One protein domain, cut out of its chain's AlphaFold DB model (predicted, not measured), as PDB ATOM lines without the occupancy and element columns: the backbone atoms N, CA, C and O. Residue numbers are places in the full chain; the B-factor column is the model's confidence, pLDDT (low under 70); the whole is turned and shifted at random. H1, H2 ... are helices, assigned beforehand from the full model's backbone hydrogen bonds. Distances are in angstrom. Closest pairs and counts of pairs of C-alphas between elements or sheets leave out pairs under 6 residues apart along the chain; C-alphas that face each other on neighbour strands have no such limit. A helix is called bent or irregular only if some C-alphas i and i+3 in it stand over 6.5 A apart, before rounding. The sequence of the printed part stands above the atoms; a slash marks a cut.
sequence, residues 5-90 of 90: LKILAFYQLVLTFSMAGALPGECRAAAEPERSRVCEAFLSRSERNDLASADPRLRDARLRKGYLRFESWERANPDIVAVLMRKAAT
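Overview. This is residues 5 to 90 of the 90 residues of an uncharacterized protein of Pseudoruegeria haliotis (UniProt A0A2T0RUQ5). A long kinked helix, H5, is crossed near its middle by H3, and H1 runs antiparallel to H3, partly side by side with it, on the side away from H5. H6 folds back from the last end of H5 to cross H1, H2 makes the turn between H1 and H3, and H4 sits at the opposite end of the domain from H6, beside the first half of H5. The printed part has 86 residues with six named helices, H1 to H6 in that order, and no named strand; its class is all helix. It is compact, with a radius of gyration of the C-alphas of 13.7 A, and spans 37 by 26 by 18 A.

Arrangement. Start at H5, residues 56 to 76, which has a kink of 33 degrees near residue 65; it is irregular, with C-alphas 57 and 60 at 7.4 A. Its residues 63 to 70 alone touch H3, residues 32 to 41, about perpendicular at 73 degrees; the closest C-alphas, Cys 39 and Gly 66, are 4.2 A apart. H5 and H4, residues 45 to 52, form a helical hairpin but only just touch, with 3 pairs of C-alphas within 8 A, the closest being Leu 51 and Arg 62 at 6.6 A; they run opposite ways at a steep tilt of 39 degrees. From H3 go to the hub, H1, residues 5 to 19: the two touch, opposite ways at a shallow tilt of 17 degrees, with the C-alphas of Phe 10 and Glu 34 closest at 5.2 A. H1 also touches H6, residues 78 to 88, the same way at a steep tilt of 62 degrees, the closest C-alphas being Gln 12 and Ala 88 at 4.4 A. With residues 13 to 18 alone H1 touches H2, residues 24 to 30, closest at the C-alphas of Phe 17 and Cys 27, 5.2 A. H1 and H5 are apart. Every O i to N i+4 pair is within hydrogen-bond range in H1, H2, H3, H4 and H6; in H5 it is 13 of 17.

Along the chain. Find C-alpha 56 at (76.787, 69.041, 148.692); from there H5 runs 30.8 A to C-alpha 76 at (70.484, 88.520, 125.706). H1 measures 20.8 A, H6 15.0 A, H3 14.3 A, H4 10.6 A and H2 10.0 A. H6 ends at C-alpha 88, (57.412, 90.504, 140.079).

Size, cuts and confidence. The C-alphas farthest apart, those of Gly 21 and Ser 46, stand at 39.7 A. The printed part has no cut, and its five links are tight. Residues 75 to 80, of which 78 to 80 belong to H6, stand free. The mean pLDDT of the printed part is 91.2, and no printed residue is under 70.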
ATOM      1  N   LEU A   5      58.795  80.700 135.165       94.06
ATOM      2  CA  LEU A   5      58.115  80.727 136.462       94.06
ATOM      3  C   LEU A   5      59.122  80.758 137.614       94.06
ATOM      4  O   LEU A   5      58.945  81.522 138.558       94.06
ATOM      5  N   LYS A   6      60.213  79.987 137.521       94.12
ATOM      6  CA  LYS A   6      61.293  80.047 138.520       94.12
ATOM      7  C   LYS A   6      62.019  81.385 138.505       94.12
ATOM      8  O   LYS A   6      62.349  81.902 139.566       94.12
ATOM      9  N   ILE A   7      62.252  81.947 137.318       95.62
ATOM     10  CA  ILE A   7      62.893  83.263 137.184       95.62
ATOM     11  C   ILE A   7      61.987  84.352 137.776       95.62
ATOM     12  O   ILE A   7      62.465  85.206 138.518       95.62
ATOM     13  N   LEU A   8      60.676  84.285 137.520       95.75
ATOM     14  CA  LEU A   8      59.702  85.187 138.135       95.75
ATOM     15  C   LEU A   8      59.712  85.073 139.665       95.75
ATOM     16  O   LEU A   8      59.810  86.095 140.336       95.75
ATOM     17  N   ALA A   9      59.670  83.851 140.207       94.56
ATOM     18  CA  ALA A   9      59.712  83.615 141.651       94.56
ATOM     19  C   ALA A   9      60.992  84.179 142.293       94.56
ATOM     20  O   ALA A   9      60.932  84.792 143.357       94.56
ATOM     21  N   PHE A  10      62.140  84.036 141.623       95.31
ATOM     22  CA  PHE A  10      63.395  84.652 142.055       95.31
ATOM     23  C   PHE A  10      63.286  86.183 142.130       95.31
ATOM     24  O   PHE A  10      63.605  86.764 143.167       95.31
ATOM     25  N   TYR A  11      62.794  86.848 141.079       95.25
ATOM     26  CA  TYR A  11      62.644  88.307 141.102       95.25
ATOM     27  C   TYR A  11      61.610  88.785 142.130       95.25
ATOM     28  O   TYR A  11      61.842  89.801 142.784       95.25
ATOM     29  N   GLN A  12      60.509  88.052 142.322       94.94
ATOM     30  CA  GLN A  12      59.511  88.353 143.358       94.94
ATOM     31  C   GLN A  12      60.141  88.341 144.746       94.94
ATOM     32  O   GLN A  12      59.918  89.255 145.539       94.94
ATOM     33  N   LEU A  13      60.974  87.341 145.030       94.06
ATOM     34  CA  LEU A  13      61.651  87.232 146.313       94.06
ATOM     35  C   LEU A  13      62.655  88.377 146.526       94.06
ATOM     36  O   LEU A  13      62.668  88.994 147.589       94.06
ATOM     37  N   VAL A  14      63.441  88.716 145.496       92.81
ATOM     38  CA  VAL A  14      64.378  89.853 145.538       92.81
ATOM     39  C   VAL A  14      63.645  91.162 145.843       92.81
ATOM     40  O   VAL A  14      64.088  91.925 146.702       92.81
ATOM     41  N   LEU A  15      62.516  91.416 145.177       92.50
ATOM     42  CA  LEU A  15      61.707  92.612 145.421       92.50
ATOM     43  C   LEU A  15      61.056  92.595 146.806       92.50
ATOM     44  O   LEU A  15      61.050  93.622 147.476       92.50
ATOM     45  N   THR A  16      60.583  91.437 147.268       93.06
ATOM     46  CA  THR A  16      59.988  91.280 148.604       93.06
ATOM     47  C   THR A  16      60.981  91.676 149.697       93.06
ATOM     48  O   THR A  16      60.648  92.463 150.581       93.06
ATOM     49  N   PHE A  17      62.227  91.201 149.611       90.69
ATOM     50  CA  PHE A  17      63.272  91.591 150.560       90.69
ATOM     51  C   PHE A  17      63.668  93.062 150.428       90.69
ATOM     52  O   PHE A  17      63.851  93.736 151.441       90.69
ATOM     53  N   SER A  18      63.723  93.587 149.202       91.50
ATOM     54  CA  SER A  18      63.989  95.010 148.986       91.50
ATOM     55  C   SER A  18      62.910  95.893 149.619       91.50
ATOM     56  O   SER A  18      63.237  96.921 150.208       91.50
ATOM     57  N   MET A  19      61.635  95.500 149.532       90.62
ATOM     58  CA  MET A  19      60.515  96.213 150.158       90.62
ATOM     59  C   MET A  19      60.525  96.101 151.685       90.62
ATOM     60  O   MET A  19      60.103  97.030 152.366       90.62
ATOM     61  N   ALA A  20      61.047  94.998 152.228       90.19
ATOM     62  CA  ALA A  20      61.257  94.818 153.663       90.19
ATOM     63  C   ALA A  20      62.432  95.650 154.223       90.19
ATOM     64  O   ALA A  20      62.703  95.594 155.420       90.19
ATOM     65  N   GLY A  21      63.124  96.422 153.376       88.75
ATOM     66  CA  GLY A  21      64.225  97.301 153.772       88.75
ATOM     67  C   GLY A  21      65.602  96.639 153.757       88.75
ATOM     68  O   GLY A  21      66.558  97.248 154.234       88.75
ATOM     69  N   ALA A  22      65.728  95.424 153.212       89.62
ATOM     70  CA  ALA A  22      67.024  94.774 153.065       89.62
ATOM     71  C   ALA A  22      67.884  95.501 152.018       89.62
ATOM     72  O   ALA A  22      67.400  95.964 150.980       89.62
ATOM     73  N   LEU A  23      69.190  95.572 152.265       90.50
ATOM     74  CA  LEU A  23      70.141  96.136 151.312       90.50
ATOM     75  C   LEU A  23      70.227  95.250 150.054       90.50
ATOM     76  O   LEU A  23      69.977  94.045 150.121       90.50
ATOM     77  N   PRO A  24      70.656  95.780 148.893       82.75
ATOM     78  CA  PRO A  24      70.725  94.995 147.656       82.75
ATOM     79  C   PRO A  24      71.559  93.706 147.765       82.75
ATOM     80  O   PRO A  24      71.235  92.700 147.134       82.75
ATOM     81  N   GLY A  25      72.628  93.722 148.571       82.81
ATOM     82  CA  GLY A  25      73.436  92.531 148.853       82.81
ATOM     83  C   GLY A  25      72.691  91.484 149.684       82.81
ATOM     84  O   GLY A  25      72.785  90.293 149.400       82.81
ATOM     85  N   GLU A  26      71.890  91.931 150.650       87.44
ATOM     86  CA  GLU A  26      71.082  91.075 151.525       87.44
ATOM     87  C   GLU A  26      69.901  90.469 150.769       87.44
ATOM     88  O   GLU A  26      69.638  89.279 150.903       87.44
ATOM     89  N   CYS A  27      69.256  91.242 149.888       87.19
ATOM     90  CA  CYS A  27      68.195  90.748 149.008       87.19
ATOM     91  C   CYS A  27      68.687  89.587 148.136       87.19
ATOM     92  O   CYS A  27      67.993  88.586 147.966       87.19
ATOM     93  N   ARG A  28      69.903  89.711 147.585       81.44
ATOM     94  CA  ARG A  28      70.518  88.660 146.763       81.44
ATOM     95  C   ARG A  28      70.880  87.431 147.587       81.44
ATOM     96  O   ARG A  28      70.612  86.328 147.131       81.44
ATOM     97  N   ALA A  29      71.448  87.618 148.777       87.25
ATOM     98  CA  ALA A  29      71.783  86.511 149.669       87.25
ATOM     99  C   ALA A  29      70.529  85.756 150.137       87.25
ATOM    100  O   ALA A  29      70.504  84.528 150.143       87.25
ATOM    101  N   ALA A  30      69.464  86.483 150.472       88.62
ATOM    102  CA  ALA A  30      68.204  85.901 150.911       88.62
ATOM    103  C   ALA A  30      67.459  85.175 149.774       88.62
ATOM    104  O   ALA A  30      66.769  84.192 150.029       88.62
ATOM    105  N   ALA A  31      67.644  85.607 148.520       92.31
ATOM    106  CA  ALA A  31      67.102  84.954 147.325       92.31
ATOM    107  C   ALA A  31      68.023  83.909 146.681       92.31
ATOM    108  O   ALA A  31      67.727  83.404 145.595       92.31
ATOM    109  N   GLU A  32      69.130  83.558 147.336       91.19
ATOM    110  CA  GLU A  32      70.097  82.594 146.816       91.19
ATOM    111  C   GLU A  32      69.523  81.178 146.590       91.19
ATOM    112  O   GLU A  32      69.874  80.563 145.576       91.19
ATOM    113  N   PRO A  33      68.607  80.643 147.426       91.38
ATOM    114  CA  PRO A  33      67.989  79.340 147.160       91.38
ATOM    115  C   PRO A  33      67.177  79.325 145.853       91.38
ATOM    116  O   PRO A  33      67.301  78.408 145.037       91.38
ATOM    117  N   GLU A  34      66.375  80.361 145.610       93.06
ATOM    118  CA  GLU A  34      65.595  80.548 144.384       93.06
ATOM    119  C   GLU A  34      66.514  80.756 143.181       93.06
ATOM    120  O   GLU A  34      66.309  80.145 142.128       93.06
ATOM    121  N   ARG A  35      67.582  81.540 143.353       93.06
ATOM    122  CA  ARG A  35      68.599  81.746 142.320       93.06
ATOM    123  C   ARG A  35      69.299  80.442 141.944       93.06
ATOM    124  O   ARG A  35      69.473  80.169 140.756       93.06
ATOM    125  N   SER A  36      69.626  79.599 142.921       92.75
ATOM    126  CA  SER A  36      70.211  78.271 142.694       92.75
ATOM    127  C   SER A  36      69.282  77.396 141.849       92.75
ATOM    128  O   SER A  36      69.709  76.828 140.843       92.75
ATOM    129  N   ARG A  37      67.981  77.363 142.171       91.94
ATOM    130  CA  ARG A  37      66.964  76.620 141.399       91.94
ATOM    131  C   ARG A  37      66.823  77.124 139.962       91.94
ATOM    132  O   ARG A  37      66.620  76.317 139.050       91.94
ATOM    133  N   VAL A  38      66.920  78.437 139.748       94.38
ATOM    134  CA  VAL A  38      66.975  79.024 138.400       94.38
ATOM    135  C   VAL A  38      68.219  78.520 137.672       94.38
ATOM    136  O   VAL A  38      68.103  77.980 136.575       94.38
ATOM    137  N   CYS A  39      69.394  78.612 138.292       94.00
ATOM    138  CA  CYS A  39      70.660  78.196 137.688       94.00
ATOM    139  C   CYS A  39      70.677  76.706 137.320       94.00
ATOM    140  O   CYS A  39      71.178  76.340 136.257       94.00
ATOM    141  N   GLU A  40      70.059  75.848 138.130       93.19
ATOM    142  CA  GLU A  40      69.865  74.428 137.810       93.19
ATOM    143  C   GLU A  40      69.033  74.211 136.545       93.19
ATOM    144  O   GLU A  40      69.298  73.283 135.778       93.19
ATOM    145  N   ALA A  41      68.043  75.065 136.279       92.44
ATOM    146  CA  ALA A  41      67.242  74.983 135.060       92.44
ATOM    147  C   ALA A  41      68.048  75.332 133.791       92.44
ATOM    148  O   ALA A  41      67.681  74.888 132.702       92.44
ATOM    149  N   PHE A  42      69.160  76.065 133.930       93.50
ATOM    150  CA  PHE A  42      70.106  76.380 132.849       93.50
ATOM    151  C   PHE A  42      71.186  75.304 132.633       93.50
ATOM    152  O   PHE A  42      71.977  75.389 131.683       93.50
ATOM    153  N   LEU A  43      71.228  74.277 133.480       92.62
ATOM    154  CA  LEU A  43      72.078  73.109 133.278       92.62
ATOM    155  C   LEU A  43      71.429  72.119 132.301       92.62
ATOM    156  O   LEU A  43      70.209  71.946 132.248       92.62
ATOM    157  N   SER A  44      72.268  71.434 131.528       91.62
ATOM    158  CA  SER A  44      71.854  70.294 130.713       91.62
ATOM    159  C   SER A  44      71.441  69.111 131.594       91.62
ATOM    160  O   SER A  44      71.711  69.066 132.796       91.62
ATOM    161  N   ARG A  45      70.796  68.104 130.994       90.44
ATOM    162  CA  ARG A  45      70.387  66.902 131.732       90.44
ATOM    163  C   ARG A  45      71.577  66.174 132.368       90.44
ATOM    164  O   ARG A  45      71.443  65.749 133.508       90.44
ATOM    165  N   SER A  46      72.712  66.056 131.669       90.69
ATOM    166  CA  SER A  46      73.898  65.402 132.241       90.69
ATOM    167  C   SER A  46      74.456  66.219 133.407       90.69
ATOM    168  O   SER A  46      74.637  65.671 134.484       90.69
ATOM    169  N   GLU A  47      74.592  67.538 133.246       91.75
ATOM    170  CA  GLU A  47      75.095  68.425 134.304       91.75
ATOM    171  C   GLU A  47      74.194  68.414 135.551       91.75
ATOM    172  O   GLU A  47      74.694  68.490 136.670       91.75
ATOM    173  N   ARG A  48      72.869  68.287 135.386       90.44
ATOM    174  CA  ARG A  48      71.944  68.121 136.520       90.44
ATOM    175  C   ARG A  48      72.092  66.773 137.211       90.44
ATOM    176  O   ARG A  48      72.014  66.725 138.435       90.44
ATOM    177  N   ASN A  49      72.300  65.696 136.457       89.38
ATOM    178  CA  ASN A  49      72.560  64.384 137.045       89.38
ATOM    179  C   ASN A  49      73.868  64.413 137.846       89.38
ATOM    180  O   ASN A  49      73.888  63.969 138.990       89.38
ATOM    181  N   ASP A  50      74.908  65.031 137.285       87.12
ATOM    182  CA  ASP A  50      76.187  65.229 137.963       87.12
ATOM    183  C   ASP A  50      76.021  66.080 139.226       87.12
ATOM    184  O   ASP A  50      76.696  65.843 140.222       87.12
ATOM    185  N   LEU A  51      75.143  67.088 139.209       86.81
ATOM    186  CA  LEU A  51      74.832  67.902 140.384       86.81
ATOM    187  C   LEU A  51      74.095  67.097 141.464       86.81
ATOM    188  O   LEU A  51      74.386  67.263 142.645       86.81
ATOM    189  N   ALA A  52      73.154  66.237 141.071       82.62
ATOM    190  CA  ALA A  52      72.372  65.413 141.990       82.62
ATOM    191  C   ALA A  52      73.222  64.345 142.695       82.62
ATOM    192  O   ALA A  52      72.954  64.017 143.847       82.62
ATOM    193  N   SER A  53      74.256  63.829 142.026       81.75
ATOM    194  CA  SER A  53      75.192  62.853 142.593       81.75
ATOM    195  C   SER A  53      76.423  63.487 143.256       81.75
ATOM    196  O   SER A  53      77.321  62.764 143.686       81.75
ATOM    197  N   ALA A  54      76.534  64.820 143.270       77.00
ATOM    198  CA  ALA A  54      77.699  65.520 143.801       77.00
ATOM    199  C   ALA A  54      77.686  65.613 145.330       77.00
ATOM    200  O   ALA A  54      76.630  65.688 145.955       77.00
ATOM    201  N   ASP A  55      78.883  65.733 145.914       85.94
ATOM    202  CA  ASP A  55      79.047  66.216 147.286       85.94
ATOM    203  C   ASP A  55      78.347  67.586 147.432       85.94
ATOM    204  O   ASP A  55      78.650  68.501 146.649       85.94
ATOM    205  N   PRO A  56      77.443  67.764 148.416       82.50
ATOM    206  CA  PRO A  56      76.787  69.041 148.692       82.50
ATOM    207  C   PRO A  56      77.752  70.226 148.818       82.50
ATOM    208  O   PRO A  56      77.405  71.335 148.418       82.50
ATOM    209  N   ARG A  57      78.983  70.005 149.298       83.00
ATOM    210  CA  ARG A  57      80.019  71.048 149.427       83.00
ATOM    211  C   ARG A  57      80.510  71.587 148.084       83.00
ATOM    212  O   ARG A  57      81.053  72.683 148.023       83.00
ATOM    213  N   LEU A  58      80.341  70.823 147.006       83.94
ATOM    214  CA  LEU A  58      80.741  71.207 145.650       83.94
ATOM    215  C   LEU A  58      79.577  71.773 144.831       83.94
ATOM    216  O   LEU A  58      79.762  72.090 143.651       83.94
ATOM    217  N   ARG A  59      78.385  71.886 145.429       83.88
ATOM    218  CA  ARG A  59      77.171  72.310 144.727       83.88
ATOM    219  C   ARG A  59      77.355  73.675 144.068       83.88
ATOM    220  O   ARG A  59      77.141  73.783 142.862       83.88
ATOM    221  N   ASP A  60      77.861  74.662 144.800       82.75
ATOM    222  CA  ASP A  60      78.058  76.029 144.295       82.75
ATOM    223  C   ASP A  60      79.031  76.073 143.110       82.75
ATOM    224  O   ASP A  60      78.771  76.703 142.081       82.75
ATOM    225  N   ALA A  61      80.135  75.326 143.204       84.44
ATOM    226  CA  ALA A  61      81.117  75.229 142.130       84.44
ATOM    227  C   ALA A  61      80.508  74.629 140.850       84.44
ATOM    228  O   ALA A  61      80.819  75.079 139.744       84.44
ATOM    229  N   ARG A  62      79.609  73.646 140.985       84.44
ATOM    230  CA  ARG A  62      78.919  73.015 139.847       84.44
ATOM    231  C   ARG A  62      77.783  73.873 139.292       84.44
ATOM    232  O   ARG A  62      77.577  73.884 138.077       84.44
ATOM    233  N   LEU A  63      77.110  74.654 140.136       91.75
ATOM    234  CA  LEU A  63      76.104  75.626 139.705       91.75
ATOM    235  C   LEU A  63      76.702  76.795 138.926       91.75
ATOM    236  O   LEU A  63      75.982  77.427 138.156       91.75
ATOM    237  N   ARG A  64      78.009  77.064 139.044       92.12
ATOM    238  CA  ARG A  64      78.687  78.186 138.371       92.12
ATOM    239  C   ARG A  64      78.409  78.268 136.869       92.12
ATOM    240  O   ARG A  64      78.227  79.363 136.344       92.12
ATOM    241  N   LYS A  65      78.317  77.133 136.167       92.69
ATOM    242  CA  LYS A  65      77.923  77.113 134.744       92.69
ATOM    243  C   LYS A  65      76.479  77.579 134.537       92.69
ATOM    244  O   LYS A  65      76.215  78.324 133.598       92.69
ATOM    245  N   GLY A  66      75.569  77.158 135.414       94.12
ATOM    246  CA  GLY A  66      74.180  77.612 135.444       94.12
ATOM    247  C   GLY A  66      74.083  79.119 135.677       94.12
ATOM    248  O   GLY A  66      73.405  79.790 134.906       94.12
ATOM    249  N   TYR A  67      74.842  79.660 136.639       94.31
ATOM    250  CA  TYR A  67      74.929  81.108 136.885       94.31
ATOM    251  C   TYR A  67      75.375  81.881 135.645       94.31
ATOM    252  O   TYR A  67      74.704  82.821 135.232       94.31
ATOM    253  N   LEU A  68      76.480  81.466 135.017       95.12
ATOM    254  CA  LEU A  68      77.007  82.148 133.831       95.12
ATOM    255  C   LEU A  68      76.016  82.119 132.659       95.12
ATOM    256  O   LEU A  68      75.874  83.107 131.939       95.12
ATOM    257  N   ARG A  69      75.312  80.999 132.470       95.69
ATOM    258  CA  ARG A  69      74.278  80.876 131.433       95.69
ATOM    259  C   ARG A  69      73.047  81.716 131.749       95.69
ATOM    260  O   ARG A  69      72.499  82.309 130.827       95.69
ATOM    261  N   PHE A  70      72.641  81.789 133.014       95.69
ATOM    262  CA  PHE A  70      71.544  82.650 133.435       95.69
ATOM    263  C   PHE A  70      71.882  84.129 133.204       95.69
ATOM    264  O   PHE A  70      71.122  84.807 132.523       95.69
ATOM    265  N   GLU A  71      73.060  84.604 133.623       95.19
ATOM    266  CA  GLU A  71      73.493  85.986 133.352       95.19
ATOM    267  C   GLU A  71      73.584  86.285 131.851       95.19
ATOM    268  O   GLU A  71      73.178  87.352 131.388       95.19
ATOM    269  N   SER A  72      74.125  85.347 131.068       96.88
ATOM    270  CA  SER A  72      74.184  85.495 129.612       96.88
ATOM    271  C   SER A  72      72.788  85.575 129.003       96.88
ATOM    272  O   SER A  72      72.584  86.326 128.051       96.88
ATOM    273  N   TRP A  73      71.838  84.803 129.528       96.12
ATOM    274  CA  TRP A  73      70.452  84.840 129.092       96.12
ATOM    275  C   TRP A  73      69.786  86.167 129.460       96.12
ATOM    276  O   TRP A  73      69.145  86.754 128.593       96.12
ATOM    277  N   GLU A  74      69.989  86.687 130.675       96.25
ATOM    278  CA  GLU A  74      69.453  87.993 131.086       96.25
ATOM    279  C   GLU A  74      69.948  89.113 130.162       96.25
ATOM    280  O   GLU A  74      69.153  89.918 129.679       96.25
ATOM    281  N   ARG A  75      71.251  89.129 129.845       97.00
ATOM    282  CA  ARG A  75      71.839  90.116 128.921       97.00
ATOM    283  C   ARG A  75      71.297  89.995 127.497       97.00
ATOM    284  O   ARG A  75      71.175  91.005 126.813       97.00
ATOM    285  N   ALA A  76      70.998  88.777 127.049       97.12
ATOM    286  CA  ALA A  76      70.484  88.520 125.706       97.12
ATOM    287  C   ALA A  76      68.972  88.775 125.563       97.12
ATOM    288  O   ALA A  76      68.499  88.896 124.438       97.12
ATOM    289  N   ASN A  77      68.219  88.847 126.669       96.62
ATOM    290  CA  ASN A  77      66.754  88.971 126.666       96.62
ATOM    291  C   ASN A  77      66.273  90.118 127.584       96.62
ATOM    292  O   ASN A  77      65.490  89.880 128.515       96.62
ATOM    293  N   PRO A  78      66.745  91.364 127.378       97.06
ATOM    294  CA  PRO A  78      66.448  92.481 128.279       97.06
ATOM    295  C   PRO A  78      64.952  92.832 128.338       97.06
ATOM    296  O   PRO A  78      64.451  93.273 129.372       97.06
ATOM    297  N   ASP A  79      64.219  92.609 127.250       97.38
ATOM    298  CA  ASP A  79      62.774  92.796 127.135       97.38
ATOM    299  C   ASP A  79      61.993  91.806 128.015       97.38
ATOM    300  O   ASP A  79      61.100  92.209 128.768       97.38
ATOM    301  N   ILE A  80      62.374  90.525 127.984       96.06
ATOM    302  CA  ILE A  80      61.771  89.483 128.824       96.06
ATOM    303  C   ILE A  80      62.065  89.774 130.293       96.06
ATOM    304  O   ILE A  80      61.149  89.739 131.117       96.06
ATOM    305  N   VAL A  81      63.313  90.118 130.625       96.25
ATOM    306  CA  VAL A  81      63.704  90.493 131.991       96.25
ATOM    307  C   VAL A  81      62.869  91.676 132.484       96.25
ATOM    308  O   VAL A  81      62.316  91.614 133.581       96.25
ATOM    309  N   ALA A  82      62.682  92.716 131.667       95.75
ATOM    310  CA  ALA A  82      61.856  93.867 132.032       95.75
ATOM    311  C   ALA A  82      60.381  93.492 132.271       95.75
ATOM    312  O   ALA A  82      59.740  94.015 133.185       95.75
ATOM    313  N   VAL A  83      59.813  92.578 131.476       97.00
ATOM    314  CA  VAL A  83      58.453  92.060 131.709       97.00
ATOM    315  C   VAL A  83      58.379  91.269 133.015       97.00
ATOM    316  O   VAL A  83      57.452  91.492 133.795       97.00
ATOM    317  N   LEU A  84      59.338  90.379 133.270       95.69
ATOM    318  CA  LEU A  84      59.370  89.564 134.485       95.69
ATOM    319  C   LEU A  84      59.547  90.422 135.741       95.69
ATOM    320  O   LEU A  84      58.818  90.219 136.702       95.69
ATOM    321  N   MET A  85      60.429  91.422 135.710       94.62
ATOM    322  CA  MET A  85      60.619  92.375 136.810       94.62
ATOM    323  C   MET A  85      59.351  93.188 137.097       94.62
ATOM    324  O   MET A  85      58.970  93.341 138.253       94.62
ATOM    325  N   ARG A  86      58.642  93.662 136.058       95.25
ATOM    326  CA  ARG A  86      57.351  94.355 136.243       95.25
ATOM    327  C   ARG A  86      56.299  93.442 136.865       95.25
ATOM    328  O   ARG A  86      55.591  93.865 137.769       95.25
ATOM    329  N   LYS A  87      56.216  92.191 136.402       94.62
ATOM    330  CA  LYS A  87      55.303  91.189 136.970       94.62
ATOM    331  C   LYS A  87      55.669  90.806 138.398       94.62
ATOM    332  O   LYS A  87      54.779  90.516 139.177       94.62
ATOM    333  N   ALA A  88      56.953  90.802 138.734       93.19
ATOM    334  CA  ALA A  88      57.412  90.504 140.079       93.19
ATOM    335  C   ALA A  88      57.023  91.587 141.099       93.19
ATOM    336  O   ALA A  88      56.942  91.294 142.285       93.19
ATOM    337  N   ALA A  89      56.784  92.815 140.632       88.75
ATOM    338  CA  ALA A  89      56.332  93.942 141.444       88.75
ATOM    339  C   ALA A  89      54.798  94.042 141.576       88.75
ATOM    340  O   ALA A  89      54.315  94.991 142.191       88.75
ATOM    341  N   THR A  90      54.046  93.133 140.943       79.81
ATOM    342  CA  THR A  90      52.571  93.093 140.972       79.81
ATOM    343  C   THR A  90      52.097  92.051 141.972       79.81
ATOM    344  O   THR A  90      51.132  92.353 142.703       79.81
TER     345      THR A  90